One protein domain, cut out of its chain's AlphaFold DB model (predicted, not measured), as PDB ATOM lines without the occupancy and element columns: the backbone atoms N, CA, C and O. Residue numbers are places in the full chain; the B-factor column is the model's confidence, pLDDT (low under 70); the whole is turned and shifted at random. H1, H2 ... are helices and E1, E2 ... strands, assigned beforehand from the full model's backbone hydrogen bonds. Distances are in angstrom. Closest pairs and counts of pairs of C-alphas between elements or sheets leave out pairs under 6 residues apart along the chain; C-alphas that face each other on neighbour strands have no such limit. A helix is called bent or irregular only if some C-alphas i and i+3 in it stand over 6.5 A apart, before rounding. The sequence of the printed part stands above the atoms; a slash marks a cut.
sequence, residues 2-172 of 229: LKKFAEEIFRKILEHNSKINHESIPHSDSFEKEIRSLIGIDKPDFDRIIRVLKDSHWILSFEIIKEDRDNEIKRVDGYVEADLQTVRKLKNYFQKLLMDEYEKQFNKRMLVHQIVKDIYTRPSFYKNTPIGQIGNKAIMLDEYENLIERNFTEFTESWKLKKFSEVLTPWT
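AT A GLANCE: This is residues 2 to 172 of the 229 residues of an uncharacterized protein of Chrysiogenales bacterium (UniProt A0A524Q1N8). Two groups of helices pack round a small hairpin of two strands, E1 and E2, in the middle: H1, H2 and H3 make one group, and the long H4 and H7, side by side in opposite directions, make the other. H5 crosses H4 and H7, while H9 packs on H3 toward the other end of the longest axis. The printed part has 171 residues, with the order H1 H2 H3 E1 E2 H4 H5 H6 H7 H8 H9; the sheet E1 - E2 is antiparallel and the class is mostly helix. It is compact, with a radius of gyration of the C-alphas of 17.0 A and spans of 55 by 38 by 25 A.

HOW THE PARTS SIT: H1, residues 2 to 18, touches residues 49 to 53 alone of H3, residues 43 to 55; the closest C-alphas, of Ala 6 and Ile 49, are 5.7 A apart. H2, residues 28 to 39, touches H3 with residues 32 to 36 alone, closest at the C-alphas of Glu 32 and Phe 46, 7.3 A. E1, residues 59 to 65, and E2, residues 76 to 81, form an antiparallel hairpin, with N 60 and O 80 at 2.7 A and N 78 and O 62 at 2.8 A, within hydrogen-bond range. The closest C-alphas of H1 and E2, of Leu 14 and Glu 81, are 6.5 A apart. H4, residues 84 to 106, touches H7, residues 130 to 150, at a shallow tilt of 29 degrees, opposite ways, closest at the C-alphas of Phe 94 and Ala 138, 5.1 A. The closest C-alphas of H7 and E1, of Gln 133 and Ile 64, are 5.6 A apart. H5, residues 112 to 121, touches residues 95 to 102 alone of H4, closest at the C-alphas of Val 112 and Gln 95, 6.2 A. H6, residues 123 to 126, and H8, residues 152 to 155, are each close to but not clearly touching H7. H9, residues 157 to 172, touches H3 at a steep tilt of 38 degrees, closest at the C-alphas of Val 167 and Val 52, 6.3 A. Every O i to N i+4 pair is within hydrogen-bond range in H1, H3, H4, H5 and H7, against 7 of 8 in H2 and 9 of 12 in H9; H6 and H8 are too short for one.

IN THESE COORDINATES: H1 begins at C-alpha 2 (30.954, -21.624, -24.402) and is 24.3 A long. H4 measures 32.3 A and H7 30.6 A. H9, 22.7 A and only just irregular, with C-alphas 167 and 170 at 6.6 A, ends at C-alpha 172 (23.275, -16.802, -23.832).

THE WHOLE: The C-alphas farthest apart, of Asn 107 and Thr 172, are 56.1 A apart. The printed part has no cut and no long link; residues 170 to 172 have pLDDT under 70.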
ATOM      1  N   LEU A   2      30.195 -22.174 -25.542       80.88
ATOM      2  CA  LEU A   2      30.954 -21.624 -24.402       80.88
ATOM      3  C   LEU A   2      31.122 -22.587 -23.208       80.88
ATOM      4  O   LEU A   2      32.206 -22.674 -22.649       80.88
ATOM      5  N   LYS A   3      30.095 -23.391 -22.887       87.06
ATOM      6  CA  LYS A   3      30.188 -24.460 -21.873       87.06
ATOM      7  C   LYS A   3      31.317 -25.465 -22.155       87.06
ATOM      8  O   LYS A   3      32.069 -25.781 -21.249       87.06
ATOM      9  N   LYS A   4      31.469 -25.906 -23.412       89.88
ATOM     10  CA  LYS A   4      32.526 -26.854 -23.802       89.88
ATOM     11  C   LYS A   4      33.917 -26.239 -23.637       89.88
ATOM     12  O   LYS A   4      34.825 -26.903 -23.163       89.88
ATOM     13  N   PHE A   5      34.077 -24.960 -23.990       91.94
ATOM     14  CA  PHE A   5      35.342 -24.249 -23.780       91.94
ATOM     15  C   PHE A   5      35.656 -24.044 -22.296       91.94
ATOM     16  O   PHE A   5      36.810 -24.162 -21.902       91.94
ATOM     17  N   ALA A   6      34.644 -23.785 -21.465       93.25
ATOM     18  CA  ALA A   6      34.819 -23.690 -20.019       93.25
ATOM     19  C   ALA A   6      35.263 -25.018 -19.396       93.25
ATOM     20  O   ALA A   6      36.198 -25.021 -18.600       93.25
ATOM     21  N   GLU A   7      34.648 -26.134 -19.795       93.06
ATOM     22  CA  GLU A   7      35.051 -27.481 -19.371       93.06
ATOM     23  C   GLU A   7      36.496 -27.795 -19.791       93.06
ATOM     24  O   GLU A   7      37.277 -28.290 -18.982       93.06
ATOM     25  N   GLU A   8      36.879 -27.443 -21.020       94.56
ATOM     26  CA  GLU A   8      38.231 -27.672 -21.541       94.56
ATOM     27  C   GLU A   8      39.294 -26.828 -20.815       94.56
ATOM     28  O   GLU A   8      40.333 -27.348 -20.404       94.56
ATOM     29  N   ILE A   9      39.019 -25.537 -20.595       95.94
ATOM     30  CA  ILE A   9      39.904 -24.646 -19.828       95.94
ATOM     31  C   ILE A   9      40.046 -25.145 -18.395       95.94
ATOM     32  O   ILE A   9      41.160 -25.210 -17.876       95.94
ATOM     33  N   PHE A  10      38.935 -25.525 -17.761       96.75
ATOM     34  CA  PHE A  10      38.959 -26.064 -16.411       96.75
ATOM     35  C   PHE A  10      39.785 -27.352 -16.343       96.75
ATOM     36  O   PHE A  10      40.677 -27.450 -15.502       96.75
ATOM     37  N   ARG A  11      39.593 -28.287 -17.284       96.62
ATOM     38  CA  ARG A  11      40.408 -29.506 -17.388       96.62
ATOM     39  C   ARG A  11      41.898 -29.187 -17.485       96.62
ATOM     40  O   ARG A  11      42.701 -29.824 -16.809       96.62
ATOM     41  N   LYS A  12      42.274 -28.174 -18.267       96.50
ATOM     42  CA  LYS A  12      43.676 -27.763 -18.375       96.50
ATOM     43  C   LYS A  12      44.228 -27.204 -17.061       96.50
ATOM     44  O   LYS A  12      45.360 -27.510 -16.698       96.50
ATOM     45  N   ILE A  13      43.427 -26.448 -16.308       97.19
ATOM     46  CA  ILE A  13      43.808 -25.988 -14.961       97.19
ATOM     47  C   ILE A  13      44.055 -27.190 -14.036       97.19
ATOM     48  O   ILE A  13      45.084 -27.221 -13.359       97.19
ATOM     49  N   LEU A  14      43.189 -28.211 -14.072       97.00
ATOM     50  CA  LEU A  14      43.379 -29.449 -13.304       97.00
ATOM     51  C   LEU A  14      44.683 -30.163 -13.671       97.00
ATOM     52  O   LEU A  14      45.437 -30.570 -12.787       97.00
ATOM     53  N   GLU A  15      44.989 -30.276 -14.965       96.19
ATOM     54  CA  GLU A  15      46.246 -30.868 -15.431       96.19
ATOM     55  C   GLU A  15      47.462 -30.136 -14.853       96.19
ATOM     56  O   GLU A  15      48.401 -30.787 -14.393       96.19
ATOM     57  N   HIS A  16      47.449 -28.799 -14.809       96.38
ATOM     58  CA  HIS A  16      48.514 -28.043 -14.149       96.38
ATOM     59  C   HIS A  16      48.550 -28.287 -12.640       96.38
ATOM     60  O   HIS A  16      49.611 -28.617 -12.115       96.38
ATOM     61  N   ASN A  17      47.415 -28.184 -11.947       96.94
ATOM     62  CA  ASN A  17      47.341 -28.350 -10.491       96.94
ATOM     63  C   ASN A  17      47.683 -29.775 -10.023       96.94
ATOM     64  O   ASN A  17      48.071 -29.981  -8.871       96.94
ATOM     65  N   SER A  18      47.586 -30.764 -10.914       94.12
ATOM     66  CA  SER A  18      47.997 -32.141 -10.637       94.12
ATOM     67  C   SER A  18      49.519 -32.303 -10.528       94.12
ATOM     68  O   SER A  18      49.985 -33.172  -9.773       94.12
ATOM     69  N   LYS A  19      50.287 -31.444 -11.218       93.69
ATOM     70  CA  LYS A  19      51.753 -31.406 -11.154       93.69
ATOM     71  C   LYS A  19      52.179 -31.012  -9.729       93.69
ATOM     72  O   LYS A  19      51.430 -30.388  -8.985       93.69
ATOM     73  N   ILE A  20      53.368 -31.443  -9.305       88.00
ATOM     74  CA  ILE A  20      53.965 -31.069  -8.008       88.00
ATOM     75  C   ILE A  20      55.304 -30.395  -8.300       88.00
ATOM     76  O   ILE A  20      56.379 -30.957  -8.100       88.00
ATOM     77  N   ASN A  21      55.223 -29.217  -8.904       92.94
ATOM     78  CA  ASN A  21      56.354 -28.438  -9.385       92.94
ATOM     79  C   ASN A  21      56.056 -26.923  -9.324       92.94
ATOM     80  O   ASN A  21      54.964 -26.482  -8.969       92.94
ATOM     81  N   HIS A  22      57.029 -26.093  -9.701       88.06
ATOM     82  CA  HIS A  22      56.875 -24.636  -9.650       88.06
ATOM     83  C   HIS A  22      55.732 -24.098 -10.547       88.06
ATOM     84  O   HIS A  22      55.134 -23.057 -10.251       88.06
ATOM     85  N   GLU A  23      55.402 -24.841 -11.608       91.44
ATOM     86  CA  GLU A  23      54.397 -24.534 -12.638       91.44
ATOM     87  C   GLU A  23      53.011 -25.125 -12.340       91.44
ATOM     88  O   GLU A  23      52.114 -25.097 -13.186       91.44
ATOM     89  N   SER A  24      52.816 -25.672 -11.136       94.25
ATOM     90  CA  SER A  24      51.553 -26.321 -10.768       94.25
ATOM     91  C   SER A  24      50.393 -25.338 -10.629       94.25
ATOM     92  O   SER A  24      49.242 -25.746 -10.589       94.25
ATOM     93  N   ILE A  25      50.680 -24.036 -10.586       96.94
ATOM     94  CA  ILE A  25      49.680 -22.976 -10.694       96.94
ATOM     95  C   ILE A  25      49.914 -22.288 -12.041       96.94
ATOM     96  O   ILE A  25      50.947 -21.625 -12.172       96.94
ATOM     97  N   PRO A  26      49.014 -22.441 -13.028       96.69
ATOM     98  CA  PRO A  26      49.122 -21.766 -14.313       96.69
ATOM     99  C   PRO A  26      49.028 -20.251 -14.122       96.69
ATOM    100  O   PRO A  26      48.189 -19.762 -13.361       96.69
ATOM    101  N   HIS A  27      49.911 -19.521 -14.800       96.62
ATOM    102  CA  HIS A  27      49.991 -18.060 -14.750       96.62
ATOM    103  C   HIS A  27      49.212 -17.461 -15.911       96.62
ATOM    104  O   HIS A  27      49.279 -17.966 -17.029       96.62
ATOM    105  N   SER A  28      48.475 -16.382 -15.668       95.19
ATOM    106  CA  SER A  28      47.551 -15.800 -16.643       95.19
ATOM    107  C   SER A  28      48.209 -15.418 -17.971       95.19
ATOM    108  O   SER A  28      47.590 -15.560 -19.017       95.19
ATOM    109  N   ASP A  29      49.456 -14.960 -17.949       92.50
ATOM    110  CA  ASP A  29      50.201 -14.481 -19.116       92.50
ATOM    111  C   ASP A  29      50.633 -15.593 -20.090       92.50
ATOM    112  O   ASP A  29      50.625 -15.400 -21.311       92.50
ATOM    113  N   SER A  30      51.014 -16.749 -19.554       94.50
ATOM    114  CA  SER A  30      51.438 -17.936 -20.300       94.50
ATOM    115  C   SER A  30      50.248 -18.834 -20.623       94.50
ATOM    116  O   SER A  30      50.082 -19.244 -21.773       94.50
ATOM    117  N   PHE A  31      49.363 -19.045 -19.650       95.88
ATOM    118  CA  PHE A  31      48.177 -19.883 -19.787       95.88
ATOM    119  C   PHE A  31      47.168 -19.320 -20.798       95.88
ATOM    120  O   PHE A  31      46.624 -20.080 -21.596       95.88
ATOM    121  N   GLU A  32      46.956 -17.995 -20.837       94.88
ATOM    122  CA  GLU A  32      46.100 -17.372 -21.861       94.88
ATOM    123  C   GLU A  32      46.611 -17.721 -23.270       94.88
ATOM    124  O   GLU A  32      45.839 -18.142 -24.131       94.88
ATOM    125  N   LYS A  33      47.920 -17.589 -23.512       94.62
ATOM    126  CA  LYS A  33      48.521 -17.855 -24.829       94.62
ATOM    127  C   LYS A  33      48.423 -19.327 -25.215       94.62
ATOM    128  O   LYS A  33      48.113 -19.626 -26.370       94.62
ATOM    129  N   GLU A  34      48.665 -20.227 -24.265       94.44
ATOM    130  CA  GLU A  34      48.543 -21.672 -24.462       94.44
ATOM    131  C   GLU A  34      47.117 -22.049 -24.876       94.44
ATOM    132  O   GLU A  34      46.912 -22.636 -25.939       94.44
ATOM    133  N   ILE A  35      46.120 -21.641 -24.086       94.44
ATOM    134  CA  ILE A  35      44.712 -21.966 -24.329       94.44
ATOM    135  C   ILE A  35      44.214 -21.385 -25.649       94.44
ATOM    136  O   ILE A  35      43.521 -22.066 -26.408       94.44
ATOM    137  N   ARG A  36      44.573 -20.135 -25.949       93.38
ATOM    138  CA  ARG A  36      44.182 -19.493 -27.209       93.38
ATOM    139  C   ARG A  36      44.768 -20.218 -28.415       93.38
ATOM    140  O   ARG A  36      44.074 -20.361 -29.415       93.38
ATOM    141  N   SER A  37      45.998 -20.719 -28.304       93.06
ATOM    142  CA  SER A  37      46.645 -21.499 -29.367       93.06
ATOM    143  C   SER A  37      46.039 -22.898 -29.514       93.06
ATOM    144  O   SER A  37      45.925 -23.397 -30.628       93.06
ATOM    145  N   LEU A  38      45.635 -23.522 -28.403       91.62
ATOM    146  CA  LEU A  38      45.094 -24.883 -28.380       91.62
ATOM    147  C   LEU A  38      43.636 -24.959 -28.856       91.62
ATOM    148  O   LEU A  38      43.280 -25.855 -29.614       91.62
ATOM    149  N   ILE A  39      42.787 -24.042 -28.384       90.44
ATOM    150  CA  ILE A  39      41.329 -24.090 -28.580       90.44
ATOM    151  C   ILE A  39      40.872 -23.098 -29.665       90.44
ATOM    152  O   ILE A  39      39.773 -23.227 -30.201       90.44
ATOM    153  N   GLY A  40      41.707 -22.115 -30.022       89.00
ATOM    154  CA  GLY A  40      41.377 -21.115 -31.041       89.00
ATOM    155  C   GLY A  40      40.343 -20.088 -30.577       89.00
ATOM    156  O   GLY A  40      39.528 -19.639 -31.378       89.00
ATOM    157  N   ILE A  41      40.336 -19.744 -29.285       91.62
ATOM    158  CA  ILE A  41      39.414 -18.747 -28.723       91.62
ATOM    159  C   ILE A  41      40.026 -17.344 -28.696       91.62
ATOM    160  O   ILE A  41      41.234 -17.164 -28.510       91.62
ATOM    161  N   ASP A  42      39.170 -16.333 -28.816       91.56
ATOM    162  CA  ASP A  42      39.576 -14.943 -28.659       91.56
ATOM    163  C   ASP A  42      39.753 -14.567 -27.184       91.56
ATOM    164  O   ASP A  42      39.122 -15.124 -26.281       91.56
ATOM    165  N   LYS A  43      40.593 -13.558 -26.935       91.56
ATOM    166  CA  LYS A  43      40.869 -13.064 -25.579       91.56
ATOM    167  C   LYS A  43      39.603 -12.682 -24.786       91.56
ATOM    168  O   LYS A  43      39.495 -13.111 -23.641       91.56
ATOM    169  N   PRO A  44      38.624 -11.940 -25.343       91.56
ATOM    170  CA  PRO A  44      37.415 -11.593 -24.600       91.56
ATOM    171  C   PRO A  44      36.625 -12.820 -24.143       91.56
ATOM    172  O   PRO A  44      36.031 -12.792 -23.070       91.56
ATOM    173  N   ASP A  45      36.619 -13.896 -24.932       91.44
ATOM    174  CA  ASP A  45      35.928 -15.134 -24.574       91.44
ATOM    175  C   ASP A  45      36.691 -15.928 -23.515       91.44
ATOM    176  O   ASP A  45      36.067 -16.444 -22.589       91.44
ATOM    177  N   PHE A  46      38.024 -15.946 -23.576       93.62
ATOM    178  CA  PHE A  46      38.854 -16.475 -22.492       93.62
ATOM    179  C   PHE A  46      38.582 -15.747 -21.166       93.62
ATOM    180  O   PHE A  46      38.241 -16.388 -20.171       93.62
ATOM    181  N   ASP A  47      38.640 -14.411 -21.165       93.50
ATOM    182  CA  ASP A  47      38.406 -13.588 -19.971       93.50
ATOM    183  C   ASP A  47      36.993 -13.814 -19.401       93.50
ATOM    184  O   ASP A  47      36.800 -13.905 -18.183       93.50
ATOM    185  N   ARG A  48      35.994 -13.956 -20.284       92.06
ATOM    186  CA  ARG A  48      34.618 -14.311 -19.907       92.06
ATOM    187  C   ARG A  48      34.555 -15.679 -19.242       92.06
ATOM    188  O   ARG A  48      33.929 -15.802 -18.194       92.06
ATOM    189  N   ILE A  49      35.194 -16.693 -19.820       94.62
ATOM    190  CA  ILE A  49      35.182 -18.055 -19.277       94.62
ATOM    191  C   ILE A  49      35.860 -18.104 -17.905       94.62
ATOM    192  O   ILE A  49      35.286 -18.664 -16.972       94.62
ATOM    193  N   ILE A  50      37.026 -17.470 -17.747       95.94
ATOM    194  CA  ILE A  50      37.719 -17.391 -16.454       95.94
ATOM    195  C   ILE A  50      36.832 -16.719 -15.402       95.94
ATOM    196  O   ILE A  50      36.736 -17.213 -14.279       95.94
ATOM    197  N   ARG A  51      36.128 -15.635 -15.756       95.06
ATOM    198  CA  ARG A  51      35.162 -14.996 -14.851       95.06
ATOM    199  C   ARG A  51      34.040 -15.955 -14.450       95.06
ATOM    200  O   ARG A  51      33.773 -16.085 -13.262       95.06
ATOM    201  N   VAL A  52      33.435 -16.661 -15.407       94.75
ATOM    202  CA  VAL A  52      32.371 -17.639 -15.123       94.75
ATOM    203  C   VAL A  52      32.868 -18.720 -14.163       94.75
ATOM    204  O   VAL A  52      32.185 -19.014 -13.184       94.75
ATOM    205  N   LEU A  53      34.055 -19.289 -14.400       96.19
ATOM    206  CA  LEU A  53      34.638 -20.329 -13.543       96.19
ATOM    207  C   LEU A  53      34.926 -19.822 -12.121       96.19
ATOM    208  O   LEU A  53      34.731 -20.565 -11.158       96.19
ATOM    209  N   LYS A  54      35.345 -18.560 -11.971       96.06
ATOM    210  CA  LYS A  54      35.545 -17.920 -10.662       96.06
ATOM    211  C   LYS A  54      34.227 -17.701  -9.924       96.06
ATOM    212  O   LYS A  54      34.089 -18.126  -8.784       96.06
ATOM    213  N   ASP A  55      33.249 -17.091 -10.586       94.50
ATOM    214  CA  ASP A  55      31.959 -16.719  -9.986       94.50
ATOM    215  C   ASP A  55      31.105 -17.943  -9.611       94.50
ATOM    216  O   ASP A  55      30.184 -17.855  -8.799       94.50
ATOM    217  N   SER A  56      31.404 -19.096 -10.213       94.56
ATOM    218  CA  SER A  56      30.784 -20.387  -9.904       94.56
ATOM    219  C   SER A  56      31.621 -21.271  -8.977       94.56
ATOM    220  O   SER A  56      31.268 -22.431  -8.771       94.56
ATOM    221  N   HIS A  57      32.705 -20.730  -8.411       95.62
ATOM    222  CA  HIS A  57      33.621 -21.420  -7.502       95.62
ATOM    223  C   HIS A  57      34.188 -22.725  -8.074       95.62
ATOM    224  O   HIS A  57      34.464 -23.658  -7.329       95.62
ATOM    225  N   TRP A  58      34.371 -22.825  -9.389       96.31
ATOM    226  CA  TRP A  58      35.135 -23.930  -9.975       96.31
ATOM    227  C   TRP A  58      36.631 -23.709  -9.789       96.31
ATOM    228  O   TRP A  58      37.375 -24.650  -9.510       96.31
ATOM    229  N   ILE A  59      37.058 -22.451  -9.883       97.75
ATOM    230  CA  ILE A  59      38.444 -22.050  -9.668       97.75
ATOM    231  C   ILE A  59      38.538 -20.895  -8.676       97.75
ATOM    232  O   ILE A  59      37.649 -20.051  -8.569       97.75
ATOM    233  N   LEU A  60      39.673 -20.838  -8.002       97.62
ATOM    234  CA  LEU A  60      40.160 -19.718  -7.221       97.62
ATOM    235  C   LEU A  60      41.242 -19.005  -8.030       97.62
ATOM    236  O   LEU A  60      42.006 -19.633  -8.767       97.62
ATOM    237  N   SER A  61      41.317 -17.682  -7.900       97.12
ATOM    238  CA  SER A  61      42.323 -16.882  -8.601       97.12
ATOM    239  C   SER A  61      42.939 -15.844  -7.685       97.12
ATOM    240  O   SER A  61      42.199 -15.176  -6.968       97.12
ATOM    241  N   PHE A  62      44.247 -15.642  -7.751       96.75
ATOM    242  CA  PHE A  62      44.938 -14.631  -6.952       96.75
ATOM    243  C   PHE A  62      46.096 -14.010  -7.720       96.75
ATOM    244  O   PHE A  62      46.643 -14.627  -8.628       96.75
ATOM    245  N   GLU A  63      46.479 -12.800  -7.329       95.31
ATOM    246  CA  GLU A  63      47.618 -12.100  -7.914       95.31
ATOM    247  C   GLU A  63      48.932 -12.748  -7.449       95.31
ATOM    248  O   GLU A  63      49.191 -12.874  -6.251       95.31
ATOM    249  N   ILE A  64      49.767 -13.164  -8.402       94.44
ATOM    250  CA  ILE A  64      51.122 -13.672  -8.147       94.44
ATOM    251  C   ILE A  64      52.129 -12.528  -8.272       94.44
ATOM    252  O   ILE A  64      52.994 -12.373  -7.405       94.44
ATOM    253  N   ILE A  65      52.002 -11.733  -9.340       94.00
ATOM    254  CA  ILE A  65      52.854 -10.579  -9.645       94.00
ATOM    255  C   ILE A  65      51.982  -9.332  -9.676       94.00
ATOM    256  O   ILE A  65      50.989  -9.280 -10.409       94.00
ATOM    257  N   LYS A  66      52.393  -8.318  -8.914       90.81
ATOM    258  CA  LYS A  66      51.707  -7.031  -8.845       90.81
ATOM    259  C   LYS A  66      52.120  -6.142 -10.007       90.81
ATOM    260  O   LYS A  66      53.315  -6.029 -10.292       90.81
ATOM    261  N   GLU A  67      51.139  -5.473 -10.617       92.00
ATOM    262  CA  GLU A  67      51.398  -4.458 -11.643       92.00
ATOM    263  C   GLU A  67      52.355  -3.390 -11.099       92.00
ATOM    264  O   GLU A  67      52.174  -2.855  -9.998       92.00
ATOM    265  N   ASP A  68      53.383  -3.091 -11.881       90.31
ATOM    266  CA  ASP A  68      54.343  -2.041 -11.594       90.31
ATOM    267  C   ASP A  68      54.602  -1.245 -12.868       90.31
ATOM    268  O   ASP A  68      55.338  -1.686 -13.747       90.31
ATOM    269  N   ARG A  69      53.952  -0.084 -12.984       90.12
ATOM    270  CA  ARG A  69      54.034   0.759 -14.184       90.12
ATOM    271  C   ARG A  69      55.412   1.375 -14.359       90.12
ATOM    272  O   ARG A  69      55.852   1.511 -15.492       90.12
ATOM    273  N   ASP A  70      56.084   1.682 -13.254       90.38
ATOM    274  CA  ASP A  70      57.409   2.301 -13.269       90.38
ATOM    275  C   ASP A  70      58.466   1.329 -13.813       90.38
ATOM    276  O   ASP A  70      59.435   1.744 -14.439       90.38
ATOM    277  N   ASN A  71      58.241   0.026 -13.610       87.00
ATOM    278  CA  ASN A  71      59.124  -1.055 -14.051       87.00
ATOM    279  C   ASN A  71      58.557  -1.861 -15.239       87.00
ATOM    280  O   ASN A  71      59.071  -2.935 -15.543       87.00
ATOM    281  N   GLU A  72      57.474  -1.391 -15.871       89.75
ATOM    282  CA  GLU A  72      56.766  -2.066 -16.976       89.75
ATOM    283  C   GLU A  72      56.322  -3.519 -16.679       89.75
ATOM    284  O   GLU A  72      56.127  -4.341 -17.581       89.75
ATOM    285  N   ILE A  73      56.112  -3.856 -15.405       89.81
ATOM    286  CA  ILE A  73      55.692  -5.193 -14.974       89.81
ATOM    287  C   ILE A  73      54.171  -5.291 -15.061       89.81
ATOM    288  O   ILE A  73      53.434  -4.568 -14.383       89.81
ATOM    289  N   LYS A  74      53.686  -6.237 -15.868       92.00
ATOM    290  CA  LYS A  74      52.256  -6.549 -15.970       92.00
ATOM    291  C   LYS A  74      51.805  -7.429 -14.810       92.00
ATOM    292  O   LYS A  74      52.546  -8.292 -14.348       92.00
ATOM    293  N   ARG A  75      50.554  -7.237 -14.386       93.81
ATOM    294  CA  ARG A  75      49.896  -8.122 -13.422       93.81
ATOM    295  C   ARG A  75      49.824  -9.549 -13.964       93.81
ATOM    296  O   ARG A  75      49.457  -9.751 -15.123       93.81
ATOM    297  N   VAL A  76      50.108 -10.516 -13.097       95.88
ATOM    298  CA  VAL A  76      49.952 -11.944 -13.391       95.88
ATOM    299  C   VAL A  76      49.117 -12.589 -12.298       95.88
ATOM    300  O   VAL A  76      49.485 -12.533 -11.122       95.88
ATOM    301  N   ASP A  77      48.012 -13.213 -12.694       96.94
ATOM    302  CA  ASP A  77      47.145 -13.988 -11.809       96.94
ATOM    303  C   ASP A  77      47.464 -15.489 -11.920       96.94
ATOM    304  O   ASP A  77      47.877 -15.978 -12.971       96.94
ATOM    305  N   GLY A  78      47.265 -16.231 -10.833       97.31
ATOM    306  CA  GLY A  78      47.317 -17.691 -10.793       97.31
ATOM    307  C   GLY A  78      45.928 -18.307 -10.703       97.31
ATOM    308  O   GLY A  78      45.067 -17.739 -10.029       97.31
ATOM    309  N   TYR A  79      45.721 -19.474 -11.321       98.00
ATOM    310  CA  TYR A  79      44.451 -20.213 -11.253       98.00
ATOM    311  C   TYR A  79      44.600 -21.550 -10.524       98.00
ATOM    312  O   TYR A  79      45.526 -22.314 -10.788       98.00
ATOM    313  N   VAL A  80      43.686 -21.845  -9.606       97.88
ATOM    314  CA  VAL A  80      43.706 -23.073  -8.803       97.88
ATOM    315  C   VAL A  80      42.309 -23.668  -8.750       97.88
ATOM    316  O   VAL A  80      41.338 -22.932  -8.614       97.88
ATOM    317  N   GLU A  81      42.186 -24.984  -8.844       97.81
ATOM    318  CA  GLU A  81      40.936 -25.688  -8.582       97.81
ATOM    319  C   GLU A  81      40.413 -25.370  -7.177       97.81
ATOM    320  O   GLU A  81      41.134 -25.456  -6.183       97.81
ATOM    321  N   ALA A  82      39.128 -25.048  -7.082       96.94
ATOM    322  CA  ALA A  82      38.465 -24.777  -5.815       96.94
ATOM    323  C   ALA A  82      38.076 -26.067  -5.062       96.94
ATOM    324  O   ALA A  82      36.936 -26.213  -4.613       96.94
ATOM    325  N   ASP A  83      38.993 -27.028  -4.968       96.12
ATOM    326  CA  ASP A  83      38.839 -28.269  -4.210       96.12
ATOM    327  C   ASP A  83      39.795 -28.291  -3.011       96.12
ATOM    328  O   ASP A  83      40.962 -27.904  -3.109       96.12
ATOM    329  N   LEU A  84      39.301 -28.759  -1.862       96.12
ATOM    330  CA  LEU A  84      40.060 -28.734  -0.613       96.12
ATOM    331  C   LEU A  84      41.318 -29.613  -0.679       96.12
ATOM    332  O   LEU A  84      42.356 -29.243  -0.123       96.12
ATOM    333  N   GLN A  85      41.252 -30.769  -1.345       96.25
ATOM    334  CA  GLN A  85      42.399 -31.668  -1.468       96.25
ATOM    335  C   GLN A  85      43.462 -31.056  -2.377       96.25
ATOM    336  O   GLN A  85      44.644 -31.045  -2.009       96.25
ATOM    337  N   THR A  86      43.051 -30.487  -3.512       96.75
ATOM    338  CA  THR A  86      43.961 -29.796  -4.434       96.75
ATOM    339  C   THR A  86      44.639 -28.603  -3.762       96.75
ATOM    340  O   THR A  86      45.870 -28.499  -3.794       96.75
ATOM    341  N   VAL A  87      43.878 -27.756  -3.059       97.81
ATOM    342  CA  VAL A  87      44.425 -26.599  -2.332       97.81
ATOM    343  C   VAL A  87      45.432 -27.036  -1.267       97.81
ATOM    344  O   VAL A  87      46.548 -26.516  -1.249       97.81
ATOM    345  N   ARG A  88      45.115 -28.039  -0.436       97.75
ATOM    346  CA  ARG A  88      46.036 -28.559   0.594       97.75
ATOM    347  C   ARG A  88      47.327 -29.118   0.004       97.75
ATOM    348  O   ARG A  88      48.415 -28.849   0.520       97.75
ATOM    349  N   LYS A  89      47.221 -29.887  -1.081       97.56
ATOM    350  CA  LYS A  89      48.376 -30.473  -1.773       97.56
ATOM    351  C   LYS A  89      49.312 -29.381  -2.294       97.56
ATOM    352  O   LYS A  89      50.514 -29.426  -2.021       97.56
ATOM    353  N   LEU A  90      48.762 -28.384  -2.990       98.06
ATOM    354  CA  LEU A  90      49.532 -27.247  -3.498       98.06
ATOM    355  C   LEU A  90      50.117 -26.417  -2.352       98.06
ATOM    356  O   LEU A  90      51.287 -26.038  -2.416       98.06
ATOM    357  N   LYS A  91      49.344 -26.176  -1.287       97.75
ATOM    358  CA  LYS A  91      49.787 -25.419  -0.113       97.75
ATOM    359  C   LYS A  91      51.039 -26.040   0.489       97.75
ATOM    360  O   LYS A  91      52.053 -25.362   0.629       97.75
ATOM    361  N   ASN A  92      50.986 -27.336   0.786       97.56
ATOM    362  CA  ASN A  92      52.099 -28.062   1.392       97.56
ATOM    363  C   ASN A  92      53.346 -28.027   0.498       97.56
ATOM    364  O   ASN A  92      54.458 -27.843   0.996       97.56
ATOM    365  N   TYR A  93      53.161 -28.149  -0.819       98.12
ATOM    366  CA  TYR A  93      54.253 -28.025  -1.779       98.12
ATOM    367  C   TYR A  93      54.890 -26.626  -1.756       98.12
ATOM    368  O   TYR A  93      56.098 -26.515  -1.546       98.12
ATOM    369  N   PHE A  94      54.102 -25.558  -1.919       98.31
ATOM    370  CA  PHE A  94      54.635 -24.191  -1.970       98.31
ATOM    371  C   PHE A  94      55.183 -23.712  -0.625       98.31
ATOM    372  O   PHE A  94      56.143 -22.948  -0.610       98.31
ATOM    373  N   GLN A  95      54.647 -24.188   0.500       98.00
ATOM    374  CA  GLN A  95      55.203 -23.920   1.827       98.00
ATOM    375  C   GLN A  95      56.583 -24.561   2.013       98.00
ATOM    376  O   GLN A  95      57.497 -23.904   2.510       98.00
ATOM    377  N   LYS A  96      56.758 -25.813   1.572       97.62
ATOM    378  CA  LYS A  96      58.070 -26.469   1.584       97.62
ATOM    379  C   LYS A  96      59.050 -25.751   0.655       97.62
ATOM    380  O   LYS A  96      60.146 -25.402   1.078       97.62
ATOM    381  N   LEU A  97      58.618 -25.457  -0.572       97.56
ATOM    382  CA  LEU A  97      59.432 -24.738  -1.547       97.56
ATOM    383  C   LEU A  97      59.851 -23.348  -1.043       97.56
ATOM    384  O   LEU A  97      60.980 -22.929  -1.275       97.56
ATOM    385  N   LEU A  98      58.965 -22.647  -0.330       97.75
ATOM    386  CA  LEU A  98      59.273 -21.360   0.290       97.75
ATOM    387  C   LEU A  98      60.399 -21.488   1.318       97.75
ATOM    388  O   LEU A  98      61.288 -20.643   1.342       97.75
ATOM    389  N   MET A  99      60.365 -22.523   2.160       97.94
ATOM    390  CA  MET A  99      61.428 -22.771   3.138       97.94
ATOM    391  C   MET A  99      62.760 -23.064   2.452       97.94
ATOM    392  O   MET A  99      63.767 -22.464   2.827       97.94
ATOM    393  N   ASP A 100      62.746 -23.930   1.438       97.31
ATOM    394  CA  ASP A 100      63.946 -24.337   0.703       97.31
ATOM    395  C   ASP A 100      64.583 -23.135  -0.025       97.31
ATOM    396  O   ASP A 100      65.790 -22.902   0.077       97.31
ATOM    397  N   GLU A 101      63.777 -22.314  -0.709       96.56
ATOM    398  CA  GLU A 101      64.270 -21.132  -1.429       96.56
ATOM    399  C   GLU A 101      64.731 -20.024  -0.466       96.56
ATOM    400  O   GLU A 101      65.730 -19.353  -0.727       96.56
ATOM    401  N   TYR A 102      64.065 -19.859   0.681       96.75
ATOM    402  CA  TYR A 102      64.499 -18.917   1.715       96.75
ATOM    403  C   TYR A 102      65.836 -19.334   2.341       96.75
ATOM    404  O   TYR A 102      66.738 -18.507   2.485       96.75
ATOM    405  N   GLU A 103      65.991 -20.615   2.689       96.88
ATOM    406  CA  GLU A 103      67.239 -21.158   3.233       96.88
ATOM    407  C   GLU A 103      68.385 -20.976   2.236       96.88
ATOM    408  O   GLU A 103      69.450 -20.492   2.617       96.88
ATOM    409  N   LYS A 104      68.141 -21.252   0.953       96.62
ATOM    410  CA  LYS A 104      69.112 -21.047  -0.127       96.62
ATOM    411  C   LYS A 104      69.536 -19.584  -0.287       96.62
ATOM    412  O   LYS A 104      70.716 -19.319  -0.494       96.62
ATOM    413  N   GLN A 105      68.599 -18.637  -0.215       95.19
ATOM    414  CA  GLN A 105      68.889 -17.215  -0.447       95.19
ATOM    415  C   GLN A 105      69.544 -16.520   0.752       95.19
ATOM    416  O   GLN A 105      70.415 -15.672   0.563       95.19
ATOM    417  N   PHE A 106      69.143 -16.864   1.978       94.06
ATOM    418  CA  PHE A 106      69.591 -16.172   3.194       94.06
ATOM    419  C   PHE A 106      70.528 -17.009   4.072       94.06
ATOM    420  O   PHE A 106      70.917 -16.551   5.146       94.06
ATOM    421  N   ASN A 107      70.867 -18.230   3.642       94.69
ATOM    422  CA  ASN A 107      71.646 -19.214   4.401       94.69
ATOM    423  C   ASN A 107      71.111 -19.416   5.833       94.69
ATOM    424  O   ASN A 107      71.862 -19.547   6.801       94.69
ATOM    425  N   LYS A 108      69.783 -19.350   5.978       93.75
ATOM    426  CA  LYS A 108      69.091 -19.402   7.265       93.75
ATOM    427  C   LYS A 108      67.788 -20.171   7.130       93.75
ATOM    428  O   LYS A 108      66.839 -19.699   6.508       93.75
ATOM    429  N   ARG A 109      67.715 -21.314   7.804       94.06
ATOM    430  CA  ARG A 109      66.492 -22.110   7.879       94.06
ATOM    431  C   ARG A 109      65.476 -21.460   8.812       94.06
ATOM    432  O   ARG A 109      65.769 -21.182   9.975       94.06
ATOM    433  N   MET A 110      64.273 -21.225   8.304       95.56
ATOM    434  CA  MET A 110      63.153 -20.658   9.055       95.56
ATOM    435  C   MET A 110      61.885 -21.460   8.780       95.56
ATOM    436  O   MET A 110      61.722 -22.043   7.710       95.56
ATOM    437  N   LEU A 111      60.984 -21.506   9.759       96.81
ATOM    438  CA  LEU A 111      59.667 -22.112   9.571       96.81
ATOM    439  C   LEU A 111      58.778 -21.187   8.732       96.81
ATOM    440  O   LEU A 111      58.916 -19.964   8.803       96.81
ATOM    441  N   VAL A 112      57.817 -21.763   8.003       97.31
ATOM    442  CA  VAL A 112      56.895 -21.036   7.104       97.31
ATOM    443  C   VAL A 112      56.310 -19.785   7.764       97.31
ATOM    444  O   VAL A 112      56.426 -18.694   7.221       97.31
ATOM    445  N   HIS A 113      55.748 -19.908   8.970       97.00
ATOM    446  CA  HIS A 113      55.122 -18.780   9.672       97.00
ATOM    447  C   HIS A 113      56.108 -17.642   9.998       97.00
ATOM    448  O   HIS A 113      55.710 -16.480  10.076       97.00
ATOM    449  N   GLN A 114      57.393 -17.955  10.187       97.69
ATOM    450  CA  GLN A 114      58.429 -16.956  10.435       97.69
ATOM    451  C   GLN A 114      58.808 -16.235   9.138       97.69
ATOM    452  O   GLN A 114      58.950 -15.015   9.155       97.69
ATOM    453  N   ILE A 115      58.923 -16.975   8.028       97.62
ATOM    454  CA  ILE A 115      59.181 -16.414   6.693       97.62
ATOM    455  C   ILE A 115      58.020 -15.506   6.277       97.62
ATOM    456  O   ILE A 115      58.234 -14.362   5.896       97.62
ATOM    457  N   VAL A 116      56.781 -15.977   6.432       97.12
ATOM    458  CA  VAL A 116      55.569 -15.198   6.140       97.12
ATOM    459  C   VAL A 116      55.532 -13.909   6.965       97.12
ATOM    460  O   VAL A 116      55.265 -12.836   6.424       97.12
ATOM    461  N   LYS A 117      55.861 -13.973   8.262       97.19
ATOM    462  CA  LYS A 117      55.957 -12.777   9.113       97.19
ATOM    463  C   LYS A 117      57.013 -11.788   8.607       97.19
ATOM    464  O   LYS A 117      56.777 -10.580   8.652       97.19
ATOM    465  N   ASP A 118      58.158 -12.272   8.140       95.69
ATOM    466  CA  ASP A 118      59.209 -11.419   7.581       95.69
ATOM    467  C   ASP A 118      58.774 -10.759   6.260       95.69
ATOM    468  O   ASP A 118      58.924  -9.545   6.102       95.69
ATOM    469  N   ILE A 119      58.106 -11.513   5.377       95.69
ATOM    470  CA  ILE A 119      57.503 -10.985   4.141       95.69
ATOM    471  C   ILE A 119      56.529  -9.844   4.456       95.69
ATOM    472  O   ILE A 119      56.626  -8.770   3.860       95.69
ATOM    473  N   TYR A 120      55.642 -10.025   5.441       94.12
ATOM    474  CA  TYR A 120      54.712  -8.975   5.870       94.12
ATOM    475  C   TYR A 120      55.394  -7.773   6.526       94.12
ATOM    476  O   TYR A 120      54.866  -6.664   6.465       94.12
ATOM    477  N   THR A 121      56.556  -7.971   7.149       96.62
ATOM    478  CA  THR A 121      57.317  -6.879   7.770       96.62
ATOM    479  C   THR A 121      57.998  -6.010   6.711       96.62
ATOM    480  O   THR A 121      58.159  -4.806   6.909       96.62
ATOM    481  N   ARG A 122      58.393  -6.597   5.572       95.38
ATOM    482  CA  ARG A 122      59.166  -5.924   4.515       95.38
ATOM    483  C   ARG A 122      58.594  -6.194   3.111       95.38
ATOM    484  O   ARG A 122      59.324  -6.669   2.243       95.38
ATOM    485  N   PRO A 123      57.323  -5.857   2.823       92.12
ATOM    486  CA  PRO A 123      56.654  -6.269   1.586       92.12
ATOM    487  C   PRO A 123      57.331  -5.731   0.317       92.12
ATOM    488  O   PRO A 123      57.422  -6.443  -0.679       92.12
ATOM    489  N   SER A 124      57.871  -4.507   0.351       91.94
ATOM    490  CA  SER A 124      58.576  -3.913  -0.794       91.94
ATOM    491  C   SER A 124      59.845  -4.675  -1.182       91.94
ATOM    492  O   SER A 124      60.203  -4.677  -2.353       91.94
ATOM    493  N   PHE A 125      60.504  -5.339  -0.228       93.38
ATOM    494  CA  PHE A 125      61.717  -6.123  -0.480       93.38
ATOM    495  C   PHE A 125      61.414  -7.427  -1.235       93.38
ATOM    496  O   PHE A 125      62.211  -7.882  -2.049       93.38
ATOM    497  N   TYR A 126      60.240  -8.009  -0.991       93.50
ATOM    498  CA  TYR A 126      59.795  -9.247  -1.634       93.50
ATOM    499  C   TYR A 126      58.913  -9.001  -2.863       93.50
ATOM    500  O   TYR A 126      58.546  -9.946  -3.559       93.50
ATOM    501  N   LYS A 127      58.563  -7.745  -3.158       91.44
ATOM    502  CA  LYS A 127      57.685  -7.393  -4.275       91.44
ATOM    503  C   LYS A 127      58.256  -7.931  -5.588       91.44
ATOM    504  O   LYS A 127      59.375  -7.606  -5.963       91.44
ATOM    505  N   ASN A 128      57.454  -8.730  -6.292       90.25
ATOM    506  CA  ASN A 128      57.750  -9.287  -7.616       90.25
ATOM    507  C   ASN A 128      59.024 -10.162  -7.709       90.25
ATOM    508  O   ASN A 128      59.356 -10.619  -8.802       90.25
ATOM    509  N   THR A 129      59.698 -10.475  -6.596       94.06
ATOM    510  CA  THR A 129      60.869 -11.370  -6.583       94.06
ATOM    511  C   THR A 129      60.445 -12.843  -6.670       94.06
ATOM    512  O   THR A 129      59.322 -13.168  -6.277       94.06
ATOM    513  N   PRO A 130      61.313 -13.775  -7.118       94.25
ATOM    514  CA  PRO A 130      60.962 -15.199  -7.189       94.25
ATOM    515  C   PRO A 130      60.488 -15.775  -5.848       94.25
ATOM    516  O   PRO A 130      59.461 -16.447  -5.779       94.25
ATOM    517  N   ILE A 131      61.186 -15.443  -4.758       95.62
ATOM    518  CA  ILE A 131      60.791 -15.871  -3.413       95.62
ATOM    519  C   ILE A 131      59.488 -15.201  -2.954       95.62
ATOM    520  O   ILE A 131      58.665 -15.850  -2.313       95.62
ATOM    521  N   GLY A 132      59.256 -13.938  -3.325       95.75
ATOM    522  CA  GLY A 132      58.000 -13.244  -3.054       95.75
ATOM    523  C   GLY A 132      56.817 -13.868  -3.788       95.75
ATOM    524  O   GLY A 132      55.759 -14.044  -3.199       95.75
ATOM    525  N   GLN A 133      57.008 -14.296  -5.037       96.25
ATOM    526  CA  GLN A 133      55.989 -15.015  -5.806       96.25
ATOM    527  C   GLN A 133      55.663 -16.381  -5.181       96.25
ATOM    528  O   GLN A 133      54.489 -16.737  -5.064       96.25
ATOM    529  N   ILE A 134      56.675 -17.142  -4.741       97.12
ATOM    530  CA  ILE A 134      56.474 -18.402  -4.002       97.12
ATOM    531  C   ILE A 134      55.747 -18.130  -2.677       97.12
ATOM    532  O   ILE A 134      54.799 -18.839  -2.337       97.12
ATOM    533  N   GLY A 135      56.143 -17.070  -1.966       96.81
ATOM    534  CA  GLY A 135      55.508 -16.610  -0.735       96.81
ATOM    535  C   GLY A 135      54.034 -16.269  -0.929       96.81
ATOM    536  O   GLY A 135      53.193 -16.784  -0.196       96.81
ATOM    537  N   ASN A 136      53.704 -15.490  -1.961       96.19
ATOM    538  CA  ASN A 136      52.328 -15.148  -2.323       96.19
ATOM    539  C   ASN A 136      51.494 -16.409  -2.573       96.19
ATOM    540  O   ASN A 136      50.410 -16.537  -2.011       96.19
ATOM    541  N   LYS A 137      52.009 -17.380  -3.342       97.38
ATOM    542  CA  LYS A 137      51.321 -18.665  -3.557       97.38
ATOM    543  C   LYS A 137      51.083 -19.404  -2.236       97.38
ATOM    544  O   LYS A 137      49.959 -19.819  -1.974       97.38
ATOM    545  N   ALA A 138      52.109 -19.543  -1.396       97.69
ATOM    546  CA  ALA A 138      52.010 -20.257  -0.122       97.69
ATOM    547  C   ALA A 138      51.007 -19.607   0.850       97.69
ATOM    548  O   ALA A 138      50.236 -20.318   1.493       97.69
ATOM    549  N   ILE A 139      51.003 -18.273   0.932       97.75
ATOM    550  CA  ILE A 139      50.083 -17.494   1.772       97.75
ATOM    551  C   ILE A 139      48.651 -17.612   1.241       97.75
ATOM    552  O   ILE A 139      47.749 -17.963   1.995       97.75
ATOM    553  N   MET A 140      48.436 -17.375  -0.057       97.75
ATOM    554  CA  MET A 140      47.091 -17.389  -0.642       97.75
ATOM    555  C   MET A 140      46.441 -18.774  -0.585       97.75
ATOM    556  O   MET A 140      45.238 -18.871  -0.367       97.75
ATOM    557  N   LEU A 141      47.216 -19.851  -0.732       98.25
ATOM    558  CA  LEU A 141      46.697 -21.215  -0.592       98.25
ATOM    559  C   LEU A 141      46.277 -21.545   0.848       98.25
ATOM    560  O   LEU A 141      45.295 -22.258   1.033       98.25
ATOM    561  N   ASP A 142      46.979 -21.021   1.857       98.00
ATOM    562  CA  ASP A 142      46.578 -21.169   3.263       98.00
ATOM    563  C   ASP A 142      45.280 -20.397   3.555       98.00
ATOM    564  O   ASP A 142      44.359 -20.925   4.179       98.00
ATOM    565  N   GLU A 143      45.141 -19.182   3.016       97.50
ATOM    566  CA  GLU A 143      43.889 -18.414   3.101       97.50
ATOM    567  C   GLU A 143      42.726 -19.125   2.390       97.50
ATOM    568  O   GLU A 143      41.598 -19.129   2.886       97.50
ATOM    569  N   TYR A 144      42.982 -19.774   1.252       97.81
ATOM    570  CA  TYR A 144      41.950 -20.501   0.516       97.81
ATOM    571  C   TYR A 144      41.511 -21.801   1.163       97.81
ATOM    572  O   TYR A 144      40.323 -22.115   1.111       97.81
ATOM    573  N   GLU A 145      42.415 -22.531   1.808       97.88
ATOM    574  CA  GLU A 145      42.010 -23.667   2.631       97.88
ATOM    575  C   GLU A 145      41.018 -23.211   3.707       97.88
ATOM    576  O   GLU A 145      39.911 -23.743   3.793       97.88
ATOM    577  N   ASN A 146      41.357 -22.143   4.437       97.44
ATOM    578  CA  ASN A 146      40.478 -21.556   5.448       97.44
ATOM    579  C   ASN A 146      39.141 -21.067   4.858       97.44
ATOM    580  O   ASN A 146      38.096 -21.190   5.500       97.44
ATOM    581  N   LEU A 147      39.158 -20.488   3.653       96.06
ATOM    582  CA  LEU A 147      37.953 -20.026   2.960       96.06
ATOM    583  C   LEU A 147      37.010 -21.189   2.627       96.06
ATOM    584  O   LEU A 147      35.808 -21.084   2.882       96.06
ATOM    585  N   ILE A 148      37.551 -22.278   2.076       96.31
ATOM    586  CA  ILE A 148      36.777 -23.466   1.700       96.31
ATOM    587  C   ILE A 148      36.214 -24.143   2.951       96.31
ATOM    588  O   ILE A 148      35.036 -24.493   2.977       96.31
ATOM    589  N   GLU A 149      37.016 -24.279   4.009       95.81
ATOM    590  CA  GLU A 149      36.576 -24.894   5.266       95.81
ATOM    591  C   GLU A 149      35.434 -24.115   5.930       95.81
ATOM    592  O   GLU A 149      34.477 -24.714   6.425       95.81
ATOM    593  N   ARG A 150      35.493 -22.778   5.910       96.06
ATOM    594  CA  ARG A 150      34.446 -21.923   6.496       96.06
ATOM    595  C   ARG A 150      33.151 -21.922   5.691       96.06
ATOM    596  O   ARG A 150      32.085 -21.801   6.286       96.06
ATOM    597  N   ASN A 151      33.241 -22.058   4.370       94.62
ATOM    598  CA  ASN A 151      32.105 -21.935   3.452       94.62
ATOM    599  C   ASN A 151      31.829 -23.240   2.687       94.62
ATOM    600  O   ASN A 151      31.455 -23.203   1.516       94.62
ATOM    601  N   PHE A 152      32.006 -24.400   3.329       91.19
ATOM    602  CA  PHE A 152      31.996 -25.711   2.664       91.19
ATOM    603  C   PHE A 152      30.774 -25.957   1.759       91.19
ATOM    604  O   PHE A 152      30.895 -26.604   0.722       91.19
ATOM    605  N   THR A 153      29.603 -25.410   2.110       93.00
ATOM    606  CA  THR A 153      28.363 -25.531   1.328       93.00
ATOM    607  C   THR A 153      28.499 -24.972  -0.088       93.00
ATOM    608  O   THR A 153      27.999 -25.580  -1.034       93.00
ATOM    609  N   GLU A 154      29.202 -23.849  -0.245       90.44
ATOM    610  CA  GLU A 154      29.398 -23.159  -1.530       90.44
ATOM    611  C   GLU A 154      30.466 -23.826  -2.406       90.44
ATOM    612  O   GLU A 154      30.580 -23.521  -3.589       90.44
ATOM    613  N   PHE A 155      31.236 -24.756  -1.840       92.31
ATOM    614  CA  PHE A 155      32.264 -25.514  -2.552       92.31
ATOM    615  C   PHE A 155      31.841 -26.961  -2.849       92.31
ATOM    616  O   PHE A 155      32.630 -27.736  -3.391       92.31
ATOM    617  N   THR A 156      30.587 -27.321  -2.564       92.25
ATOM    618  CA  THR A 156      30.014 -28.603  -2.994       92.25
ATOM    619  C   THR A 156      29.802 -28.637  -4.508       92.25
ATOM    620  O   THR A 156      29.473 -27.626  -5.132       92.25
ATOM    621  N   GLU A 157      29.948 -29.815  -5.117       90.69
ATOM    622  CA  GLU A 157      29.771 -29.990  -6.565       90.69
ATOM    623  C   GLU A 157      28.369 -29.572  -7.037       90.69
ATOM    624  O   GLU A 157      28.221 -28.882  -8.045       90.69
ATOM    625  N   SER A 158      27.331 -29.908  -6.266       92.12
ATOM    626  CA  SER A 158      25.946 -29.534  -6.572       92.12
ATOM    627  C   SER A 158      25.741 -28.017  -6.586       92.12
ATOM    628  O   SER A 158      25.068 -27.495  -7.482       92.12
ATOM    629  N   TRP A 159      26.353 -27.292  -5.643       94.56
ATOM    630  CA  TRP A 159      26.321 -25.832  -5.624       94.56
ATOM    631  C   TRP A 159      27.071 -25.249  -6.821       94.56
ATOM    632  O   TRP A 159      26.509 -24.420  -7.538       94.56
ATOM    633  N   LYS A 160      28.291 -25.731  -7.099       92.69
ATOM    634  CA  LYS A 160      29.121 -25.276  -8.229       92.69
ATOM    635  C   LYS A 160      28.428 -25.484  -9.573       92.69
ATOM    636  O   LYS A 160      28.448 -24.589 -10.417       92.69
ATOM    637  N   LEU A 161      27.775 -26.628  -9.781       92.56
ATOM    638  CA  LEU A 161      27.018 -26.928 -11.002       92.56
ATOM    639  C   LEU A 161      25.811 -26.002 -11.167       92.56
ATOM    640  O   LEU A 161      25.606 -25.430 -12.243       92.56
ATOM    641  N   LYS A 162      25.033 -25.819 -10.094       93.19
ATOM    642  CA  LYS A 162      23.896 -24.894 -10.089       93.19
ATOM    643  C   LYS A 162      24.371 -23.476 -10.397       93.19
ATOM    644  O   LYS A 162      23.872 -22.863 -11.343       93.19
ATOM    645  N   LYS A 163      25.386 -22.991  -9.680       92.62
ATOM    646  CA  LYS A 163      25.921 -21.642  -9.856       92.62
ATOM    647  C   LYS A 163      26.512 -21.434 -11.244       92.62
ATOM    648  O   LYS A 163      26.273 -20.399 -11.854       92.62
ATOM    649  N   PHE A 164      27.212 -22.428 -11.783       91.56
ATOM    650  CA  PHE A 164      27.728 -22.392 -13.149       91.56
ATOM    651  C   PHE A 164      26.606 -22.218 -14.176       91.56
ATOM    652  O   PHE A 164      26.712 -21.373 -15.062       91.56
ATOM    653  N   SER A 165      25.497 -22.954 -14.035       90.25
ATOM    654  CA  SER A 165      24.339 -22.785 -14.922       90.25
ATOM    655  C   SER A 165      23.687 -21.404 -14.782       90.25
ATOM    656  O   SER A 165      23.393 -20.765 -15.793       90.25
ATOM    657  N   GLU A 166      23.542 -20.900 -13.552       89.94
ATOM    658  CA  GLU A 166      23.001 -19.565 -13.276       89.94
ATOM    659  C   GLU A 166      23.867 -18.480 -13.904       89.94
ATOM    660  O   GLU A 166      23.347 -17.615 -14.597       89.94
ATOM    661  N   VAL A 167      25.185 -18.547 -13.717       88.25
ATOM    662  CA  VAL A 167      26.127 -17.548 -14.229       88.25
ATOM    663  C   VAL A 167      26.252 -17.632 -15.747       88.25
ATOM    664  O   VAL A 167      26.565 -16.620 -16.357       88.25
ATOM    665  N   LEU A 168      25.962 -18.772 -16.384       84.69
ATOM    666  CA  LEU A 168      26.031 -18.940 -17.840       84.69
ATOM    667  C   LEU A 168      24.812 -18.351 -18.588       84.69
ATOM    668  O   LEU A 168      24.964 -17.868 -19.711       84.69
ATOM    669  N   THR A 169      23.615 -18.363 -17.985       76.56
ATOM    670  CA  THR A 169      22.345 -17.937 -18.631       76.56
ATOM    671  C   THR A 169      22.228 -16.453 -19.035       76.56
ATOM    672  O   THR A 169      21.665 -16.180 -20.103       76.56
ATOM    673  N   PRO A 170      22.773 -15.466 -18.295       68.12
ATOM    674  CA  PRO A 170      22.743 -14.063 -18.708       68.12
ATOM    675  C   PRO A 170      23.478 -13.830 -20.033       68.12
ATOM    676  O   PRO A 170      23.149 -12.909 -20.775       68.12
ATOM    677  N   TRP A 171      24.444 -14.691 -20.360       58.03
ATOM    678  CA  TRP A 171      25.333 -14.518 -21.511       58.03
ATOM    679  C   TRP A 171      24.849 -15.229 -22.774       58.03
ATOM    680  O   TRP A 171      25.279 -14.882 -23.870       58.03
ATOM    681  N   THR A 172      23.934 -16.195 -22.661       57.19
ATOM    682  CA  THR A 172      23.275 -16.802 -23.832       57.19
ATOM    683  C   THR A 172      22.152 -15.925 -24.384       57.19
ATOM    684  O   THR A 172      21.783 -16.070 -25.545       57.19
TER     685      THR A 172